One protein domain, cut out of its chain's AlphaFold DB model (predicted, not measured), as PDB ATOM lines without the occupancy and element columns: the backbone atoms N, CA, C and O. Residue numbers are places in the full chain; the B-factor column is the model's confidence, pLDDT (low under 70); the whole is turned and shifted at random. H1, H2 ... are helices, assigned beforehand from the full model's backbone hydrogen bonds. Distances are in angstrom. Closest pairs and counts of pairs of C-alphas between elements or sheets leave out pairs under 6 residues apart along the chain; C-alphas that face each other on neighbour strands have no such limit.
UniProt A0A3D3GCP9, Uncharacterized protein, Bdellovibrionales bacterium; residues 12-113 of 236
ATOM      1  N   ALA A  12     229.753 186.487 300.450       92.25
ATOM      2  CA  ALA A  12     230.098 186.195 299.061       92.25
ATOM      3  C   ALA A  12     230.600 184.752 298.877       92.25
ATOM      4  O   ALA A  12     230.211 184.090 297.915       92.25
ATOM      5  N   ASP A  13     231.387 184.245 299.830       93.31
ATOM      6  CA  ASP A  13     231.916 182.881 299.797       93.31
ATOM      7  C   ASP A  13     230.794 181.847 299.932       93.31
ATOM      8  O   ASP A  13     230.732 180.887 299.164       93.31
ATOM      9  N   LEU A  14     229.859 182.078 300.863       92.25
ATOM     10  CA  LEU A  14     228.679 181.227 301.036       92.25
ATOM     11  C   LEU A  14     227.796 181.237 299.789       92.25
ATOM     12  O   LEU A  14     227.341 180.183 299.353       92.25
ATOM     13  N   LYS A  15     227.585 182.412 299.183       90.69
ATOM     14  CA  LYS A  15     226.809 182.535 297.946       90.69
ATOM     15  C   LYS A  15     227.440 181.730 296.807       90.69
ATOM     16  O   LYS A  15     226.735 180.972 296.151       90.69
ATOM     17  N   ASN A  16     228.754 181.836 296.621       92.25
ATOM     18  CA  ASN A  16     229.481 181.051 295.624       92.25
ATOM     19  C   ASN A  16     229.403 179.538 295.913       92.25
ATOM     20  O   ASN A  16     229.206 178.742 294.997       92.25
ATOM     21  N   ALA A  17     229.498 179.134 297.184       93.31
ATOM     22  CA  ALA A  17     229.337 177.736 297.578       93.31
ATOM     23  C   ALA A  17     227.935 177.201 297.237       93.31
ATOM     24  O   ALA A  17     227.817 176.110 296.676       93.31
ATOM     25  N   TYR A  18     226.880 177.979 297.508       91.69
ATOM     26  CA  TYR A  18     225.510 177.637 297.110       91.69
ATOM     27  C   TYR A  18     225.383 177.482 295.608       91.69
ATOM     28  O   TYR A  18     224.844 176.483 295.140       91.69
ATOM     29  N   GLU A  19     225.916 178.445 294.864       89.56
ATOM     30  CA  GLU A  19     225.819 178.454 293.415       89.56
ATOM     31  C   GLU A  19     226.474 177.209 292.807       89.56
ATOM     32  O   GLU A  19     225.835 176.529 292.006       89.56
ATOM     33  N   LYS A  20     227.686 176.848 293.253       91.31
ATOM     34  CA  LYS A  20     228.412 175.656 292.777       91.31
ATOM     35  C   LYS A  20     227.750 174.328 293.136       91.31
ATOM     36  O   LYS A  20     227.883 173.365 292.386       91.31
ATOM     37  N   LEU A  21     227.105 174.244 294.300       90.94
ATOM     38  CA  LEU A  21     226.490 172.999 294.761       90.94
ATOM     39  C   LEU A  21     225.074 172.791 294.201       90.94
ATOM     40  O   LEU A  21     224.692 171.651 293.946       90.94
ATOM     41  N   GLN A  22     224.289 173.864 294.038       84.94
ATOM     42  CA  GLN A  22     222.884 173.789 293.613       84.94
ATOM     43  C   GLN A  22     222.715 173.801 292.101       84.94
ATOM     44  O   GLN A  22     221.935 173.029 291.545       84.94
ATOM     45  N   PHE A  23     223.399 174.726 291.438       69.62
ATOM     46  CA  PHE A  23     223.365 174.814 289.997       69.62
ATOM     47  C   PHE A  23     224.553 173.992 289.532       69.62
ATOM     48  O   PHE A  23     225.674 174.239 289.961       69.62
ATOM     49  N   HIS A  24     224.330 172.992 288.684       62.00
ATOM     50  CA  HIS A  24     225.411 172.282 288.003       62.00
ATOM     51  C   HIS A  24     226.113 173.240 287.014       62.00
ATOM     52  O   HIS A  24     226.039 173.076 285.797       62.00
ATOM     53  N   ILE A  25     226.730 174.298 287.545       63.50
ATOM     54  CA  ILE A  25     227.590 175.265 286.869       63.50
ATOM     55  C   ILE A  25     228.710 174.455 286.200       63.50
ATOM     56  O   ILE A  25     229.085 173.403 286.723       63.50
ATOM     57  N   PRO A  26     229.264 174.901 285.056       63.69
ATOM     58  CA  PRO A  26     230.219 174.129 284.252       63.69
ATOM     59  C   PRO A  26     231.414 173.524 285.000       63.69
ATOM     60  O   PRO A  26     232.036 172.604 284.476       63.69
ATOM     61  N   THR A  27     231.747 174.006 286.200       79.56
ATOM     62  CA  THR A  27     232.777 173.396 287.046       79.56
ATOM     63  C   THR A  27     232.154 172.878 288.346       79.56
ATOM     64  O   THR A  27     231.723 173.689 289.170       79.56
ATOM     65  N   PRO A  28     232.080 171.547 288.548       85.19
ATOM     66  CA  PRO A  28     231.651 170.987 289.823       85.19
ATOM     67  C   PRO A  28     232.639 171.381 290.934       85.19
ATOM     68  O   PRO A  28     233.801 171.685 290.642       85.19
ATOM     69  N   PRO A  29     232.203 171.388 292.206       92.75
ATOM     70  CA  PRO A  29     233.097 171.679 293.315       92.75
ATOM     71  C   PRO A  29     234.201 170.621 293.399       92.75
ATOM     72  O   PRO A  29     233.956 169.422 293.267       92.75
ATOM     73  N   THR A  30     235.423 171.082 293.635       95.81
ATOM     74  CA  THR A  30     236.580 170.210 293.872       95.81
ATOM     75  C   THR A  30     236.512 169.558 295.255       95.81
ATOM     76  O   THR A  30     235.825 170.049 296.153       95.81
ATOM     77  N   GLU A  31     237.283 168.494 295.487       97.44
ATOM     78  CA  GLU A  31     237.403 167.856 296.804       97.44
ATOM     79  C   GLU A  31     237.854 168.845 297.887       97.44
ATOM     80  O   GLU A  31     237.332 168.824 299.001       97.44
ATOM     81  N   LYS A  32     238.757 169.770 297.542       97.38
ATOM     82  CA  LYS A  32     239.207 170.842 298.440       97.38
ATOM     83  C   LYS A  32     238.061 171.766 298.849       97.38
ATOM     84  O   LYS A  32     237.925 172.111 300.022       97.38
ATOM     85  N   GLU A  33     237.226 172.163 297.893       96.62
ATOM     86  CA  GLU A  33     236.054 173.001 298.159       96.62
ATOM     87  C   GLU A  33     235.009 172.249 298.980       96.62
ATOM     88  O   GLU A  33     234.496 172.792 299.953       96.62
ATOM     89  N   LEU A  34     234.743 170.979 298.668       97.75
ATOM     90  CA  LEU A  34     233.816 170.150 299.437       97.75
ATOM     91  C   LEU A  34     234.280 169.950 300.882       97.75
ATOM     92  O   LEU A  34     233.455 170.036 301.797       97.75
ATOM     93  N   ALA A  35     235.580 169.732 301.096       98.00
ATOM     94  CA  ALA A  35     236.174 169.646 302.424       98.00
ATOM     95  C   ALA A  35     235.980 170.961 303.197       98.00
ATOM     96  O   ALA A  35     235.550 170.949 304.354       98.00
ATOM     97  N   LEU A  36     236.206 172.106 302.550       96.88
ATOM     98  CA  LEU A  36     235.991 173.424 303.146       96.88
ATOM     99  C   LEU A  36     234.511 173.683 303.476       96.88
ATOM    100  O   LEU A  36     234.189 174.065 304.603       96.88
ATOM    101  N   TYR A  37     233.605 173.411 302.537       97.44
ATOM    102  CA  TYR A  37     232.164 173.605 302.707       97.44
ATOM    103  C   TYR A  37     231.597 172.748 303.840       97.44
ATOM    104  O   TYR A  37     230.715 173.208 304.569       97.44
ATOM    105  N   SER A  38     232.156 171.553 304.063       97.62
ATOM    106  CA  SER A  38     231.758 170.698 305.187       97.62
ATOM    107  C   SER A  38     231.966 171.370 306.551       97.62
ATOM    108  O   SER A  38     231.174 171.183 307.475       97.62
ATOM    109  N   GLN A  39     232.991 172.217 306.677       95.88
ATOM    110  CA  GLN A  39     233.233 172.999 307.887       95.88
ATOM    111  C   GLN A  39     232.354 174.241 307.941       95.88
ATOM    112  O   GLN A  39     231.888 174.618 309.017       95.88
ATOM    113  N   TRP A  40     232.111 174.873 306.792       96.06
ATOM    114  CA  TRP A  40     231.237 176.039 306.710       96.06
ATOM    115  C   TRP A  40     229.783 175.725 307.066       96.06
ATOM    116  O   TRP A  40     229.088 176.599 307.585       96.06
ATOM    117  N   ALA A  41     229.353 174.468 306.923       95.75
ATOM    118  CA  ALA A  41     228.060 173.988 307.416       95.75
ATOM    119  C   ALA A  41     227.850 174.220 308.929       95.75
ATOM    120  O   ALA A  41     226.716 174.274 309.402       95.75
ATOM    121  N   ARG A  42     228.927 174.417 309.705       94.81
ATOM    122  CA  ARG A  42     228.852 174.804 311.126       94.81
ATOM    123  C   ARG A  42     228.429 176.263 311.347       94.81
ATOM    124  O   ARG A  42     228.059 176.621 312.466       94.81
ATOM    125  N   PHE A  43     228.499 177.109 310.322       93.06
ATOM    126  CA  PHE A  43     228.050 178.506 310.365       93.06
ATOM    127  C   PHE A  43     226.709 178.707 309.664       93.06
ATOM    128  O   PHE A  43     225.942 179.569 310.089       93.06
ATOM    129  N   ASP A  44     226.412 177.910 308.636       91.94
ATOM    130  CA  ASP A  44     225.137 177.956 307.925       91.94
ATOM    131  C   ASP A  44     224.593 176.545 307.662       91.94
ATOM    132  O   ASP A  44     225.129 175.786 306.853       91.94
ATOM    133  N   ALA A  45     223.491 176.208 308.334       91.56
ATOM    134  CA  ALA A  45     222.823 174.919 308.179       91.56
ATOM    135  C   ALA A  45     222.358 174.668 306.736       91.56
ATOM    136  O   ALA A  45     222.414 173.533 306.272       91.56
ATOM    137  N   ARG A  46     221.969 175.716 305.991       90.62
ATOM    138  CA  ARG A  46     221.501 175.579 304.601       90.62
ATOM    139  C   ARG A  46     222.606 175.057 303.697       90.62
ATOM    140  O   ARG A  46     222.336 174.266 302.801       90.62
ATOM    141  N   LEU A  47     223.852 175.460 303.956       93.81
ATOM    142  CA  LEU A  47     225.003 174.915 303.244       93.81
ATOM    143  C   LEU A  47     225.161 173.424 303.515       93.81
ATOM    144  O   LEU A  47     225.414 172.676 302.578       93.81
ATOM    145  N   GLY A  48     224.957 172.994 304.761       95.19
ATOM    146  CA  GLY A  48     224.928 171.577 305.120       95.19
ATOM    147  C   GLY A  48     223.876 170.803 304.326       95.19
ATOM    148  O   GLY A  48     224.210 169.786 303.725       95.19
ATOM    149  N   GLU A  49     222.639 171.306 304.257       93.00
ATOM    150  CA  GLU A  49     221.554 170.677 303.483       93.00
ATOM    151  C   GLU A  49     221.923 170.535 301.998       93.00
ATOM    152  O   GLU A  49     221.838 169.454 301.420       93.00
ATOM    153  N   ILE A  50     222.399 171.622 301.385       93.12
ATOM    154  CA  ILE A  50     222.786 171.656 299.971       93.12
ATOM    155  C   ILE A  50     223.973 170.718 299.699       93.12
ATOM    156  O   ILE A  50     224.000 170.024 298.683       93.12
ATOM    157  N   TRP A  51     224.949 170.672 300.607       96.25
ATOM    158  CA  TRP A  51     226.117 169.800 300.501       96.25
ATOM    159  C   TRP A  51     225.726 168.320 300.560       96.25
ATOM    160  O   TRP A  51     226.208 167.518 299.758       96.25
ATOM    161  N   ILE A  52     224.816 167.957 301.471       95.88
ATOM    162  CA  ILE A  52     224.280 166.592 301.586       95.88
ATOM    163  C   ILE A  52     223.559 166.209 300.295       95.88
ATOM    164  O   ILE A  52     223.766 165.112 299.775       95.88
ATOM    165  N   ASP A  53     222.742 167.109 299.752       92.69
ATOM    166  CA  ASP A  53     221.989 166.867 298.525       92.69
ATOM    167  C   ASP A  53     222.908 166.673 297.320       92.69
ATOM    168  O   ASP A  53     222.698 165.750 296.531       92.69
ATOM    169  N   HIS A  54     223.961 167.482 297.215       93.75
ATOM    170  CA  HIS A  54     224.983 167.322 296.190       93.75
ATOM    171  C   HIS A  54     225.668 165.949 296.295       93.75
ATOM    172  O   HIS A  54     225.675 165.181 295.331       93.75
ATOM    173  N   LEU A  55     226.168 165.578 297.480       95.56
ATOM    174  CA  LEU A  55     226.862 164.299 297.656       95.56
ATOM    175  C   LEU A  55     225.958 163.086 297.488       95.56
ATOM    176  O   LEU A  55     226.394 162.094 296.910       95.56
ATOM    177  N   ALA A  56     224.703 163.145 297.930       93.88
ATOM    178  CA  ALA A  56     223.767 162.040 297.745       93.88
ATOM    179  C   ALA A  56     223.592 161.661 296.262       93.88
ATOM    180  O   ALA A  56     223.361 160.489 295.961       93.88
ATOM    181  N   ASN A  57     223.751 162.628 295.352       92.00
ATOM    182  CA  ASN A  57     223.626 162.426 293.912       92.00
ATOM    183  C   ASN A  57     224.968 162.132 293.221       92.00
ATOM    184  O   ASN A  57     225.021 161.286 292.328       92.00
ATOM    185  N   ASP A  58     226.050 162.796 293.637       93.81
ATOM    186  CA  ASP A  58     227.294 162.862 292.860       93.81
ATOM    187  C   ASP A  58     228.531 162.250 293.543       93.81
ATOM    188  O   ASP A  58     229.615 162.283 292.961       93.81
ATOM    189  N   TRP A  59     228.405 161.612 294.716       95.88
ATOM    190  CA  TRP A  59     229.556 161.066 295.465       95.88
ATOM    191  C   TRP A  59     230.477 160.144 294.645       95.88
ATOM    192  O   TRP A  59     231.685 160.129 294.856       95.88
ATOM    193  N   LYS A  60     229.929 159.400 293.673       96.19
ATOM    194  CA  LYS A  60     230.694 158.475 292.812       96.19
ATOM    195  C   LYS A  60     231.705 159.174 291.903       96.19
ATOM    196  O   LYS A  60     232.610 158.517 291.397       96.19
ATOM    197  N   LYS A  61     231.516 160.468 291.640       95.31
ATOM    198  CA  LYS A  61     232.395 161.272 290.781       95.31
ATOM    199  C   LYS A  61     233.618 161.797 291.531       95.31
ATOM    200  O   LYS A  61     234.540 162.289 290.894       95.31
ATOM    201  N   LEU A  62     233.609 161.706 292.860       96.31
ATOM    202  CA  LEU A  62     234.634 162.262 293.728       96.31
ATOM    203  C   LEU A  62     235.673 161.212 294.089       96.31
ATOM    204  O   LEU A  62     235.338 160.056 294.373       96.31
ATOM    205  N   ASN A  63     236.932 161.637 294.163       97.81
ATOM    206  CA  ASN A  63     237.997 160.786 294.664       97.81
ATOM    207  C   ASN A  63     237.967 160.764 296.207       97.81
ATOM    208  O   ASN A  63     238.255 161.785 296.841       97.81
ATOM    209  N   PRO A  64     237.664 159.614 296.844       98.31
ATOM    210  CA  PRO A  64     237.550 159.553 298.296       98.31
ATOM    211  C   PRO A  64     238.877 159.815 299.020       98.31
ATOM    212  O   PRO A  64     238.870 160.361 300.120       98.31
ATOM    213  N   ILE A  65     240.007 159.441 298.412       98.38
ATOM    214  CA  ILE A  65     241.341 159.623 298.998       98.38
ATOM    215  C   ILE A  65     241.708 161.106 298.963       98.38
ATOM    216  O   ILE A  65     242.105 161.661 299.982       98.38
ATOM    217  N   SER A  66     241.494 161.774 297.828       98.38
ATOM    218  CA  SER A  66     241.754 163.212 297.715       98.38
ATOM    219  C   SER A  66     240.879 164.021 298.676       98.38
ATOM    220  O   SER A  66     241.377 164.923 299.341       98.38
ATOM    221  N   LEU A  67     239.598 163.664 298.834       98.56
ATOM    222  CA  LEU A  67     238.731 164.311 299.821       98.56
ATOM    223  C   LEU A  67     239.214 164.079 301.261       98.56
ATOM    224  O   LEU A  67     239.198 165.013 302.060       98.56
ATOM    225  N   ASN A  68     239.675 162.868 301.596       98.69
ATOM    226  CA  ASN A  68     240.255 162.571 302.908       98.69
ATOM    227  C   ASN A  68     241.482 163.447 303.208       98.69
ATOM    228  O   ASN A  68     241.560 164.047 304.281       98.69
ATOM    229  N   GLU A  69     242.411 163.557 302.258       98.44
ATOM    230  CA  GLU A  69     243.614 164.381 302.408       98.44
ATOM    231  C   GLU A  69     243.270 165.853 302.651       98.44
ATOM    232  O   GLU A  69     243.850 166.482 303.537       98.44
ATOM    233  N   GLU A  70     242.305 166.401 301.908       98.19
ATOM    234  CA  GLU A  70     241.860 167.782 302.103       98.19
ATOM    235  C   GLU A  70     241.151 167.968 303.451       98.19
ATOM    236  O   GLU A  70     241.390 168.963 304.131       98.19
ATOM    237  N   LEU A  71     240.344 167.000 303.898       98.12
ATOM    238  CA  LEU A  71     239.722 167.042 305.225       98.12
ATOM    239  C   LEU A  71     240.771 167.053 306.341       98.12
ATOM    240  O   LEU A  71     240.677 167.871 307.254       98.12
ATOM    241  N   LEU A  72     241.785 166.189 306.272       97.44
ATOM    242  CA  LEU A  72     242.821 166.075 307.305       97.44
ATOM    243  C   LEU A  72     243.689 167.333 307.451       97.44
ATOM    244  O   LEU A  72     244.264 167.550 308.517       97.44
ATOM    245  N   ARG A  73     243.774 168.170 306.412       96.25
ATOM    246  CA  ARG A  73     244.480 169.464 306.458       96.25
ATOM    247  C   ARG A  73     243.691 170.555 307.177       96.25
ATOM    248  O   ARG A  73     244.249 171.598 307.507       96.25
ATOM    249  N   LEU A  74     242.399 170.342 307.386       95.81
ATOM    250  CA  LEU A  74     241.493 171.338 307.929       95.81
ATOM    251  C   LEU A  74     241.321 171.175 309.449       95.81
ATOM    252  O   LEU A  74     241.547 170.096 309.994       95.81
ATOM    253  N   PRO A  75     240.910 172.235 310.167       95.31
ATOM    254  CA  PRO A  75     240.803 172.190 311.625       95.31
ATOM    255  C   PRO A  75     239.663 171.305 312.146       95.31
ATOM    256  O   PRO A  75     239.761 170.771 313.253       95.31
ATOM    257  N   TRP A  76     238.568 171.151 311.389       96.06
ATOM    258  CA  TRP A  76     237.368 170.428 311.833       96.06
ATOM    259  C   TRP A  76     236.949 169.296 310.882       96.06
ATOM    260  O   TRP A  76     235.806 169.281 310.419       96.06
ATOM    261  N   PRO A  77     237.816 168.299 310.633       97.50
ATOM    262  CA  PRO A  77     237.533 167.210 309.693       97.50
ATOM    263  C   PRO A  77     236.302 166.383 310.090       97.50
ATOM    264  O   PRO A  77     235.553 165.917 309.237       97.50
ATOM    265  N   ALA A  78     236.036 166.254 311.396       98.12
ATOM    266  CA  ALA A  78     234.881 165.527 311.922       98.12
ATOM    267  C   ALA A  78     233.527 166.110 311.474       98.12
ATOM    268  O   ALA A  78     232.521 165.402 311.510       98.12
ATOM    269  N   ALA A  79     233.477 167.382 311.054       97.94
ATOM    270  CA  ALA A  79     232.248 167.993 310.551       97.94
ATOM    271  C   ALA A  79     231.734 167.272 309.294       97.94
ATOM    272  O   ALA A  79     230.532 167.040 309.176       97.94
ATOM    273  N   ALA A  80     232.634 166.824 308.413       98.38
ATOM    274  CA  ALA A  80     232.266 166.027 307.246       98.38
ATOM    275  C   ALA A  80     231.631 164.687 307.629       98.38
ATOM    276  O   ALA A  80     230.693 164.250 306.971       98.38
ATOM    277  N   GLY A  81     232.082 164.060 308.720       98.31
ATOM    278  CA  GLY A  81     231.502 162.811 309.215       98.31
ATOM    279  C   GLY A  81     230.021 162.945 309.568       98.31
ATOM    280  O   GLY A  81     229.220 162.096 309.180       98.31
ATOM    281  N   VAL A  82     229.636 164.054 310.209       98.12
ATOM    282  CA  VAL A  82     228.225 164.375 310.482       98.12
ATOM    283  C   VAL A  82     227.425 164.467 309.183       98.12
ATOM    284  O   VAL A  82     226.370 163.848 309.064       98.12
ATOM    285  N   LEU A  83     227.919 165.228 308.203       98.31
ATOM    286  CA  LEU A  83     227.211 165.419 306.936       98.31
ATOM    287  C   LEU A  83     227.087 164.106 306.156       98.31
ATOM    288  O   LEU A  83     226.025 163.815 305.615       98.31
ATOM    289  N   LEU A  84     228.134 163.280 306.136       98.25
ATOM    290  CA  LEU A  84     228.124 161.990 305.448       98.25
ATOM    291  C   LEU A  84     227.167 160.975 306.084       98.25
ATOM    292  O   LEU A  84     226.536 160.206 305.362       98.25
ATOM    293  N   GLU A  85     226.993 160.993 307.407       96.62
ATOM    294  CA  GLU A  85     225.953 160.187 308.062       96.62
ATOM    295  C   GLU A  85     224.560 160.576 307.533       96.62
ATOM    296  O   GLU A  85     223.787 159.701 307.128       96.62
ATOM    297  N   PHE A  86     224.279 161.879 307.402       95.88
ATOM    298  CA  PHE A  86     223.037 162.365 306.791       95.88
ATOM    299  C   PHE A  86     222.908 162.005 305.301       95.88
ATOM    300  O   PHE A  86     221.813 161.644 304.863       95.88
ATOM    301  N   VAL A  87     224.000 162.036 304.526       96.31
ATOM    302  CA  VAL A  87     224.013 161.542 303.135       96.31
ATOM    303  C   VAL A  87     223.600 160.069 303.100       96.31
ATOM    304  O   VAL A  87     222.730 159.688 302.314       96.31
ATOM    305  N   SER A  88     224.153 159.245 303.994       94.81
ATOM    306  CA  SER A  88     223.827 157.817 304.075       94.81
ATOM    307  C   SER A  88     222.357 157.559 304.413       94.81
ATOM    308  O   SER A  88     221.761 156.628 303.874       94.81
ATOM    309  N   ASN A  89     221.756 158.409 305.250       90.56
ATOM    310  CA  ASN A  89     220.343 158.321 305.614       90.56
ATOM    311  C   ASN A  89     219.415 158.738 304.461       90.56
ATOM    312  O   ASN A  89     218.271 158.288 304.397       90.56
ATOM    313  N   LYS A  90     219.895 159.564 303.521       89.56
ATOM    314  CA  LYS A  90     219.126 159.986 302.340       89.56
ATOM    315  C   LYS A  90     219.048 158.896 301.261       89.56
ATOM    316  O   LYS A  90     218.059 158.843 300.525       89.56
ATOM    317  N   ILE A  91     220.042 158.006 301.171       89.50
ATOM    318  CA  ILE A  91     220.063 156.905 300.193       89.50
ATOM    319  C   ILE A  91     219.249 155.708 300.705       89.50
ATOM    320  O   ILE A  91     219.653 154.995 301.621       89.50
ATOM    321  N   ARG A  92     218.101 155.456 300.064       86.25
ATOM    322  CA  ARG A  92     217.183 154.358 300.428       86.25
ATOM    323  C   ARG A  92     217.551 153.008 299.825       86.25
ATOM    324  O   ARG A  92     217.264 151.976 300.425       86.25
ATOM    325  N   ASP A  93     218.133 153.008 298.630       89.88
ATOM    326  CA  ASP A  93     218.556 151.773 297.980       89.88
ATOM    327  C   ASP A  93     219.712 151.160 298.777       89.88
ATOM    328  O   ASP A  93     220.779 151.762 298.902       89.88
ATOM    329  N   ARG A  94     219.486 149.964 299.327       89.31
ATOM    330  CA  ARG A  94     220.461 149.273 300.175       89.31
ATOM    331  C   ARG A  94     221.768 148.990 299.439       89.31
ATOM    332  O   ARG A  94     222.827 149.200 300.014       89.31
ATOM    333  N   SER A  95     221.697 148.560 298.180       92.94
ATOM    334  CA  SER A  95     222.891 148.273 297.385       92.94
ATOM    335  C   SER A  95     223.702 149.549 297.177       92.94
ATOM    336  O   SER A  95     224.904 149.575 297.433       92.94
ATOM    337  N   VAL A  96     223.048 150.651 296.798       94.50
ATOM    338  CA  VAL A  96     223.731 151.946 296.634       94.50
ATOM    339  C   VAL A  96     224.306 152.438 297.965       94.50
ATOM    340  O   VAL A  96     225.428 152.946 297.990       94.50
ATOM    341  N   ARG A  97     223.574 152.250 299.069       93.56
ATOM    342  CA  ARG A  97     224.015 152.624 300.415       93.56
ATOM    343  C   ARG A  97     225.259 151.847 300.848       93.56
ATOM    344  O   ARG A  97     226.170 152.466 301.379       93.56
ATOM    345  N   ASP A  98     225.345 150.546 300.589       95.44
ATOM    346  CA  ASP A  98     226.512 149.734 300.971       95.44
ATOM    347  C   ASP A  98     227.793 150.196 300.242       95.44
ATOM    348  O   ASP A  98     228.870 150.300 300.842       95.44
ATOM    349  N   HIS A  99     227.674 150.577 298.963       97.44
ATOM    350  CA  HIS A  99     228.786 151.178 298.219       97.44
ATOM    351  C   HIS A  99     229.157 152.564 298.766       97.44
ATOM    352  O   HIS A  99     230.343 152.860 298.916       97.44
ATOM    353  N   LEU A 100     228.159 153.392 299.102       97.94
ATOM    354  CA  LEU A 100     228.395 154.686 299.741       97.94
ATOM    355  C   LEU A 100     229.127 154.512 301.078       97.94
ATOM    356  O   LEU A 100     230.081 155.235 301.328       97.94
ATOM    357  N   LEU A 101     228.724 153.562 301.927       97.44
ATOM    358  CA  LEU A 101     229.369 153.326 303.224       97.44
ATOM    359  C   LEU A 101     230.841 152.934 303.060       97.44
ATOM    360  O   LEU A 101     231.697 153.421 303.796       97.44
ATOM    361  N   THR A 102     231.151 152.120 302.050       98.12
ATOM    362  CA  THR A 102     232.538 151.774 301.706       98.12
ATOM    363  C   THR A 102     233.324 153.011 301.264       98.12
ATOM    364  O   THR A 102     234.441 153.234 301.726       98.12
ATOM    365  N   TRP A 103     232.732 153.859 300.420       98.44
ATOM    366  CA  TRP A 103     233.338 155.125 300.002       98.44
ATOM    367  C   TRP A 103     233.539 156.086 301.188       98.44
ATOM    368  O   TRP A 103     234.617 156.659 301.340       98.44
ATOM    369  N   MET A 104     232.554 156.196 302.085       98.44
ATOM    370  CA  MET A 104     232.625 157.003 303.308       98.44
ATOM    371  C   MET A 104     233.745 156.536 304.237       98.44
ATOM    372  O   MET A 104     234.438 157.374 304.805       98.44
ATOM    373  N   HIS A 105     233.957 155.223 304.382       98.31
ATOM    374  CA  HIS A 105     235.067 154.692 305.177       98.31
ATOM    375  C   HIS A 105     236.427 155.163 304.652       98.31
ATOM    376  O   HIS A 105     237.295 155.507 305.451       98.31
ATOM    377  N   SER A 106     236.595 155.237 303.330       98.50
ATOM    378  CA  SER A 106     237.809 155.780 302.713       98.50
ATOM    379  C   SER A 106     237.953 157.284 302.964       98.50
ATOM    380  O   SER A 106     239.024 157.735 303.359       98.50
ATOM    381  N   VAL A 107     236.872 158.058 302.811       98.62
ATOM    382  CA  VAL A 107     236.874 159.514 303.061       98.62
ATOM    383  C   VAL A 107     237.168 159.854 304.521       98.62
ATOM    384  O   VAL A 107     237.809 160.861 304.810       98.62
ATOM    385  N   LEU A 108     236.695 159.031 305.457       98.56
ATOM    386  CA  LEU A 108     236.775 159.295 306.895       98.56
ATOM    387  C   LEU A 108     237.954 158.600 307.584       98.56
ATOM    388  O   LEU A 108     238.099 158.700 308.804       98.56
ATOM    389  N   TYR A 109     238.812 157.917 306.827       98.44
ATOM    390  CA  TYR A 109     239.965 157.224 307.383       98.44
ATOM    391  C   TYR A 109     240.877 158.187 308.163       98.44
ATOM    392  O   TYR A 109     241.240 159.261 307.691       98.44
ATOM    393  N   GLY A 110     241.225 157.821 309.400       97.88
ATOM    394  CA  GLY A 110     242.073 158.638 310.276       97.88
ATOM    395  C   GLY A 110     241.392 159.860 310.915       97.88
ATOM    396  O   GLY A 110     241.964 160.445 311.838       97.88
ATOM    397  N   ILE A 111     240.168 160.220 310.509       98.25
ATOM    398  CA  ILE A 111     239.411 161.318 311.121       98.25
ATOM    399  C   ILE A 111     238.804 160.833 312.440       98.25
ATOM    400  O   ILE A 111     237.998 159.906 312.481       98.25
ATOM    401  N   LYS A 112     239.185 161.480 313.543       97.75
ATOM    402  CA  LYS A 112     238.646 161.186 314.877       97.75
ATOM    403  C   LYS A 112     237.414 162.050 315.166       97.75
ATOM    404  O   LYS A 112     237.372 163.193 314.707       97.75
ATOM    405  N   PRO A 113     236.449 161.560 315.968       97.94
ATOM    406  CA  PRO A 113     235.389 162.398 316.517       97.94
ATOM    407  C   PRO A 113     235.953 163.648 317.199       97.94
ATOM    408  O   PRO A 113     237.019 163.604 317.823       97.94
TER     409      PRO A 113
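This is residues 12 to 113 of the 236 residues of an uncharacterized protein of Bdellovibrionales bacterium (UniProt A0A3D3GCP9). Kinked H3 runs through the core with H2 and H5 packed on it; H1 and H6 lie at opposite ends. The printed part has 102 residues with six named helices, H1 to H6 in order, all helix. It is compact: radius of gyration of the C-alphas 12.6 A, spans 37 by 28 by 23 A.

Start at H3, residues 45 to 61; it touches H5, residues 78 to 90, closest at C-alphas 52 and 87, 5.3 A. Its residues 47 to 54 alone touch H1, residues 12 to 22, closest at C-alphas 54 and 21, 6.0 A. H4, residues 64 to 72, touches H2, residues 31 to 40, closest at C-alphas 67 and 31, 4.8 A. H6, residues 94 to 107, forms a helical hairpin with H5. Every O i to N i+4 pair in H1, H4, H5 and H6 is within hydrogen-bond range; 5 of 6 are in H2, 11 of 13 in H3.

Find C-alpha 12 at (230.098, 186.195, 299.061), where H1 begins; H6 ends at C-alpha 107, (236.874, 159.514, 303.061). H3 is 24.1 A long.

The printed part has no cut; residues 23 to 26 have pLDDT under 70.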